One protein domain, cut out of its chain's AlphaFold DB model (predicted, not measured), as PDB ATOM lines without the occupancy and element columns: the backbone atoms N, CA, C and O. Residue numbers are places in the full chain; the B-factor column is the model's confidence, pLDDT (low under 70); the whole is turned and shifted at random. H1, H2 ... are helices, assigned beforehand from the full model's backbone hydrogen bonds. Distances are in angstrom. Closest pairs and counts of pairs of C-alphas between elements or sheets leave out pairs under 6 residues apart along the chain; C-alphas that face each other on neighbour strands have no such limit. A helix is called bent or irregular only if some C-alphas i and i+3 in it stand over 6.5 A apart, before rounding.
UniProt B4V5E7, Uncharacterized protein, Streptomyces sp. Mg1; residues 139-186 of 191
ATOM      1  N   LYS A 139      29.622   6.277 -29.405       98.38
ATOM      2  CA  LYS A 139      29.538   6.482 -27.955       98.38
ATOM      3  C   LYS A 139      30.649   7.406 -27.457       98.38
ATOM      4  O   LYS A 139      30.357   8.314 -26.690       98.38
ATOM      5  N   GLU A 140      31.887   7.210 -27.902       98.25
ATOM      6  CA  GLU A 140      33.018   8.069 -27.521       98.25
ATOM      7  C   GLU A 140      32.805   9.524 -27.947       98.25
ATOM      8  O   GLU A 140      32.976  10.436 -27.141       98.25
ATOM      9  N   LEU A 141      32.345   9.747 -29.184       98.00
ATOM     10  CA  LEU A 141      31.996  11.085 -29.669       98.00
ATOM     11  C   LEU A 141      30.913  11.743 -28.804       98.00
ATOM     12  O   LEU A 141      31.048  12.903 -28.425       98.00
ATOM     13  N   LEU A 142      29.850  11.005 -28.472       98.25
ATOM     14  CA  LEU A 142      28.776  11.519 -27.620       98.25
ATOM     15  C   LEU A 142      29.257  11.813 -26.198       98.25
ATOM     16  O   LEU A 142      28.836  12.808 -25.621       98.25
ATOM     17  N   ALA A 143      30.148  10.987 -25.647       97.88
ATOM     18  CA  ALA A 143      30.724  11.217 -24.329       97.88
ATOM     19  C   ALA A 143      31.570  12.500 -24.290       97.88
ATOM     20  O   ALA A 143      31.497  13.244 -23.316       97.88
ATOM     21  N   MET A 144      32.329  12.793 -25.353       97.75
ATOM     22  CA  MET A 144      33.068  14.055 -25.456       97.75
ATOM     23  C   MET A 144      32.128  15.260 -25.513       97.75
ATOM     24  O   MET A 144      32.299  16.192 -24.736       97.75
ATOM     25  N   VAL A 145      31.098  15.217 -26.362       97.06
ATOM     26  CA  VAL A 145      30.116  16.313 -26.466       97.06
ATOM     27  C   VAL A 145      29.355  16.507 -25.154       97.06
ATOM     28  O   VAL A 145      29.146  17.637 -24.725       97.06
ATOM     29  N   ALA A 146      28.959  15.420 -24.487       96.12
ATOM     30  CA  ALA A 146      28.315  15.496 -23.179       96.12
ATOM     31  C   ALA A 146      29.222  16.196 -22.160       96.12
ATOM     32  O   ALA A 146      28.772  17.101 -21.465       96.12
ATOM     33  N   LYS A 147      30.513  15.847 -22.141       95.81
ATOM     34  CA  LYS A 147      31.494  16.500 -21.276       95.81
ATOM     35  C   LYS A 147      31.663  17.986 -21.602       95.81
ATOM     36  O   LYS A 147      31.685  18.800 -20.690       95.81
ATOM     37  N   GLU A 148      31.732  18.363 -22.877       96.19
ATOM     38  CA  GLU A 148      31.805  19.777 -23.281       96.19
ATOM     39  C   GLU A 148      30.572  20.574 -22.828       96.19
ATOM     40  O   GLU A 148      30.693  21.707 -22.359       96.19
ATOM     41  N   LEU A 149      29.378  19.980 -22.925       95.69
ATOM     42  CA  LEU A 149      28.140  20.593 -22.440       95.69
ATOM     43  C   LEU A 149      28.131  20.721 -20.915       95.69
ATOM     44  O   LEU A 149      27.739  21.766 -20.395       95.69
ATOM     45  N   GLU A 150      28.593  19.697 -20.200       93.06
ATOM     46  CA  GLU A 150      28.752  19.731 -18.747       93.06
ATOM     47  C   GLU A 150      29.779  20.787 -18.308       93.06
ATOM     48  O   GLU A 150      29.546  21.492 -17.326       93.06
ATOM     49  N   ASP A 151      30.892  20.938 -19.024       94.44
ATOM     50  CA  ASP A 151      31.951  21.904 -18.708       94.44
ATOM     51  C   ASP A 151      31.572  23.350 -19.090       94.44
ATOM     52  O   ASP A 151      32.234  24.305 -18.678       94.44
ATOM     53  N   SER A 152      30.481  23.546 -19.837       95.06
ATOM     54  CA  SER A 152      29.983  24.875 -20.203       95.06
ATOM     55  C   SER A 152      29.483  25.687 -18.994       95.06
ATOM     56  O   SER A 152      29.198  25.157 -17.916       95.06
ATOM     57  N   ALA A 153      29.325  27.004 -19.178       89.81
ATOM     58  CA  ALA A 153      28.761  27.889 -18.154       89.81
ATOM     59  C   ALA A 153      27.335  27.470 -17.750       89.81
ATOM     60  O   ALA A 153      27.021  27.414 -16.563       89.81
ATOM     61  N   ILE A 154      26.506  27.095 -18.732       88.62
ATOM     62  CA  ILE A 154      25.147  26.587 -18.502       88.62
ATOM     63  C   ILE A 154      25.199  25.240 -17.773       88.62
ATOM     64  O   ILE A 154      24.463  25.039 -16.813       88.62
ATOM     65  N   GLY A 155      26.099  24.333 -18.166       91.69
ATOM     66  CA  GLY A 155      26.284  23.045 -17.488       91.69
ATOM     67  C   GLY A 155      26.710  23.200 -16.025       91.69
ATOM     68  O   GLY A 155      26.180  22.533 -15.139       91.69
ATOM     69  N   SER A 156      27.612  24.143 -15.747       89.75
ATOM     70  CA  SER A 156      28.020  24.491 -14.382       89.75
ATOM     71  C   SER A 156      26.879  25.093 -13.565       89.75
ATOM     72  O   SER A 156      26.705  24.723 -12.409       89.75
ATOM     73  N   MET A 157      26.075  25.965 -14.167       87.88
ATOM     74  CA  MET A 157      24.893  26.554 -13.538       87.88
ATOM     75  C   MET A 157      23.828  25.498 -13.207       87.88
ATOM     76  O   MET A 157      23.349  25.460 -12.077       87.88
ATOM     77  N   LEU A 158      23.522  24.587 -14.140       89.50
ATOM     78  CA  LEU A 158      22.596  23.471 -13.910       89.50
ATOM     79  C   LEU A 158      23.059  22.559 -12.759       89.50
ATOM     80  O   LEU A 158      22.230  22.013 -12.038       89.50
ATOM     81  N   ARG A 159      24.375  22.414 -12.541       89.00
ATOM     82  CA  ARG A 159      24.911  21.708 -11.361       89.00
ATOM     83  C   ARG A 159      24.738  22.483 -10.055       89.00
ATOM     84  O   ARG A 159      24.598  21.857  -9.010       89.00
ATOM     85  N   MET A 160      24.813  23.813 -10.092       87.19
ATOM     86  CA  MET A 160      24.684  24.660  -8.900       87.19
ATOM     87  C   MET A 160      23.232  24.763  -8.420       87.19
ATOM     88  O   MET A 160      23.001  24.748  -7.214       87.19
ATOM     89  N   ALA A 161      22.270  24.823  -9.344       90.88
ATOM     90  CA  ALA A 161      20.838  24.862  -9.045       90.88
ATOM     91  C   ALA A 161      20.075  23.794  -9.853       90.88
ATOM     92  O   ALA A 161      19.459  24.115 -10.868       90.88
ATOM     93  N   PRO A 162      20.101  22.519  -9.417       86.44
ATOM     94  CA  PRO A 162      19.462  21.427 -10.152       86.44
ATOM     95  C   PRO A 162      17.926  21.467 -10.110       86.44
ATOM     96  O   PRO A 162      17.288  20.971 -11.032       86.44
ATOM     97  N   GLU A 163      17.338  22.041  -9.057       90.62
ATOM     98  CA  GLU A 163      15.880  22.063  -8.854       90.62
ATOM     99  C   GLU A 163      15.197  23.272  -9.514       90.62
ATOM    100  O   GLU A 163      14.053  23.169  -9.945       90.62
ATOM    101  N   ASP A 164      15.887  24.415  -9.583       91.88
ATOM    102  CA  ASP A 164      15.349  25.661 -10.146       91.88
ATOM    103  C   ASP A 164      16.478  26.538 -10.732       91.88
ATOM    104  O   ASP A 164      16.940  27.497 -10.102       91.88
ATOM    105  N   PRO A 165      17.000  26.173 -11.916       89.00
ATOM    106  CA  PRO A 165      18.081  26.910 -12.566       89.00
ATOM    107  C   PRO A 165      17.633  28.279 -13.093       89.00
ATOM    108  O   PRO A 165      18.455  29.193 -13.178       89.00
ATOM    109  N   ASP A 166      16.349  28.425 -13.423       91.44
ATOM    110  CA  ASP A 166      15.785  29.665 -13.954       91.44
ATOM    111  C   ASP A 166      15.779  30.752 -12.879       91.44
ATOM    112  O   ASP A 166      16.224  31.872 -13.123       91.44
ATOM    113  N   ARG A 167      15.407  30.403 -11.644       92.12
ATOM    114  CA  ARG A 167      15.519  31.333 -10.519       92.12
ATOM    115  C   ARG A 167      16.959  31.773 -10.250       92.12
ATOM    116  O   ARG A 167      17.199  32.949  -9.991       92.12
ATOM    117  N   LEU A 168      17.931  30.858 -10.318       90.19
ATOM    118  CA  LEU A 168      19.342  31.229 -10.153       90.19
ATOM    119  C   LEU A 168      19.787  32.217 -11.247       90.19
ATOM    120  O   LEU A 168      20.537  33.151 -10.964       90.19
ATOM    121  N   LEU A 169      19.318  32.036 -12.486       90.69
ATOM    122  CA  LEU A 169      19.564  32.985 -13.574       90.69
ATOM    123  C   LEU A 169      18.976  34.365 -13.280       90.69
ATOM    124  O   LEU A 169      19.657  35.364 -13.517       90.69
ATOM    125  N   GLU A 170      17.749  34.425 -12.765       93.19
ATOM    126  CA  GLU A 170      17.102  35.680 -12.369       93.19
ATOM    127  C   GLU A 170      17.910  36.405 -11.281       93.19
ATOM    128  O   GLU A 170      18.238  37.581 -11.442       93.19
ATOM    129  N   GLU A 171      18.336  35.694 -10.233       92.75
ATOM    130  CA  GLU A 171      19.133  36.262  -9.135       92.75
ATOM    131  C   GLU A 171      20.494  36.804  -9.624       92.75
ATOM    132  O   GLU A 171      20.913  37.903  -9.242       92.75
ATOM    133  N   ILE A 172      21.179  36.073 -10.515       91.50
ATOM    134  CA  ILE A 172      22.441  36.528 -11.127       91.50
ATOM    135  C   ILE A 172      22.201  37.758 -12.015       91.50
ATOM    136  O   ILE A 172      22.997  38.700 -11.994       91.50
ATOM    137  N   ALA A 173      21.115  37.773 -12.794       94.06
ATOM    138  CA  ALA A 173      20.772  38.902 -13.652       94.06
ATOM    139  C   ALA A 173      20.499  40.173 -12.831       94.06
ATOM    140  O   ALA A 173      21.017  41.239 -13.170       94.06
ATOM    141  N   GLU A 174      19.759  40.063 -11.725       96.56
ATOM    142  CA  GLU A 174      19.505  41.178 -10.806       96.56
ATOM    143  C   GLU A 174      20.802  41.729 -10.196       96.56
ATOM    144  O   GLU A 174      21.020  42.945 -10.200       96.56
ATOM    145  N   GLN A 175      21.708  40.857  -9.736       95.06
ATOM    146  CA  GLN A 175      23.010  41.275  -9.199       95.06
ATOM    147  C   GLN A 175      23.881  41.986 -10.241       95.06
ATOM    148  O   GLN A 175      24.535  42.989  -9.930       95.06
ATOM    149  N   LEU A 176      23.893  41.493 -11.482       96.06
ATOM    150  CA  LEU A 176      24.638  42.121 -12.571       96.06
ATOM    151  C   LEU A 176      24.068  43.497 -12.919       96.06
ATOM    152  O   LEU A 176      24.839  44.445 -13.052       96.06
ATOM    153  N   LEU A 177      22.742  43.632 -13.008       97.00
ATOM    154  CA  LEU A 177      22.087  44.919 -13.252       97.00
ATOM    155  C   LEU A 177      22.395  45.932 -12.146       97.00
ATOM    156  O   LEU A 177      22.736  47.077 -12.446       97.00
ATOM    157  N   ALA A 178      22.347  45.507 -10.880       96.62
ATOM    158  CA  ALA A 178      22.719  46.356  -9.751       96.62
ATOM    159  C   ALA A 178      24.179  46.827  -9.865       96.62
ATOM    160  O   ALA A 178      24.447  48.027  -9.783       96.62
ATOM    161  N   THR A 179      25.105  45.908 -10.154       96.88
ATOM    162  CA  THR A 179      26.532  46.225 -10.326       96.88
ATOM    163  C   THR A 179      26.752  47.206 -11.479       96.88
ATOM    164  O   THR A 179      27.503  48.166 -11.334       96.88
ATOM    165  N   VAL A 180      26.090  47.003 -12.622       97.69
ATOM    166  CA  VAL A 180      26.179  47.923 -13.767       97.69
ATOM    167  C   VAL A 180      25.690  49.314 -13.373       97.69
ATOM    168  O   VAL A 180      26.403  50.285 -13.611       97.69
ATOM    169  N   SER A 181      24.540  49.413 -12.700       96.44
ATOM    170  CA  SER A 181      23.987  50.704 -12.272       96.44
ATOM    171  C   SER A 181      24.906  51.459 -11.301       96.44
ATOM    172  O   SER A 181      25.061  52.674 -11.410       96.44
ATOM    173  N   GLU A 182      25.573  50.744 -10.390       96.56
ATOM    174  CA  GLU A 182      26.549  51.323  -9.464       96.56
ATOM    175  C   GLU A 182      27.759  51.880 -10.222       96.56
ATOM    176  O   GLU A 182      28.151  53.027 -10.012       96.56
ATOM    177  N   ARG A 183      28.311  51.107 -11.166       96.75
ATOM    178  CA  ARG A 183      29.451  51.546 -11.987       96.75
ATOM    179  C   ARG A 183      29.113  52.728 -12.883       96.75
ATOM    180  O   ARG A 183      29.941  53.622 -13.045       96.75
ATOM    181  N   GLU A 184      27.914  52.756 -13.456       96.50
ATOM    182  CA  GLU A 184      27.443  53.896 -14.243       96.50
ATOM    183  C   GLU A 184      27.340  55.165 -13.386       96.50
ATOM    184  O   GLU A 184      27.768  56.233 -13.826       96.50
ATOM    185  N   ALA A 185      26.849  55.054 -12.147       95.56
ATOM    186  CA  ALA A 185      26.793  56.174 -11.210       95.56
ATOM    187  C   ALA A 185      28.193  56.658 -10.784       95.56
ATOM    188  O   ALA A 185      28.430  57.867 -10.739       95.56
ATOM    189  N   GLU A 186      29.131  55.740 -10.519       95.75
ATOM    190  CA  GLU A 186      30.537  56.075 -10.240       95.75
ATOM    191  C   GLU A 186      31.162  56.865 -11.397       95.75
ATOM    192  O   GLU A 186      31.776  57.909 -11.178       95.75
TER     193      GLU A 186
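This is residues 139 to 186 of the 191 residues of an uncharacterized protein of Streptomyces sp. Mg1 (UniProt B4V5E7). Three helices follow one another in an open zigzag with no common core: H1 reaches out to one end, the short H2 makes a crosswise step between, and the long H3 reaches away to the other end. H1 and H3 make the length, and their far parts, residues 139 to 145 and residues 170 to 186, stick out free of the rest. The printed part has 48 residues with three named helices, in the order H1, H2, H3, and no named strand, and its class is all helix. It is extended, with a radius of gyration of the C-alphas of 15.7 A, and the C-alphas span 52 by 23 by 10 A along their three main axes.

Find C-alpha 139 at (29.538, 6.482, -27.955); from there H1 runs through residues 139 to 151, 18.1 A from first to last C-alpha. Pass Ser 152 and you come to H2, residues 153 to 160, which measures 10.6 A from first to last C-alpha and begins with C-alpha 153 at (28.761, 27.889, -18.154). After residues 161 to 164 look for H3, the longest helix, residues 165 to 186, which covers 31.8 A from its first C-alpha to its last, C-alpha 186 at (30.537, 56.075, -10.240). No helix is bent or irregular.

Begin with H1 and H2, which are close but not clearly touching, with 2 pairs of C-alphas within 8 A. Their closest C-alphas are those of Leu 149 and Gly 155, 5.8 A apart. Their lines are about perpendicular, at 78 degrees. Go on to H2 and H3, which are also close but not clearly touching, with 2 pairs of C-alphas within 8 A. Here the closest C-alphas are those of Leu 158 and Pro 165, 5.8 A apart. These two helices run opposite ways at a steep tilt of 64 degrees. H1 and H3 are apart, with no C-alpha of the one within 8 A of the other. Look at the backbone O and N atoms in H1, H2 and H3: every O i to N i+4 pair is within hydrogen-bond range.

The two C-alphas farthest apart are those of the first and last printed residues, Lys 139 and Glu 186, at 52.7 A. The printed part has no cut from residue 139 to residue 186. The links from H1 to H2, 1 residue, and from H2 to H3, 4 residues, are both tight. In the B-factor column you will find a mean pLDDT of the printed part of 93.8, and no printed residue is under 70; H2 has a mean of 89, H1 of 97 and H3 of 94.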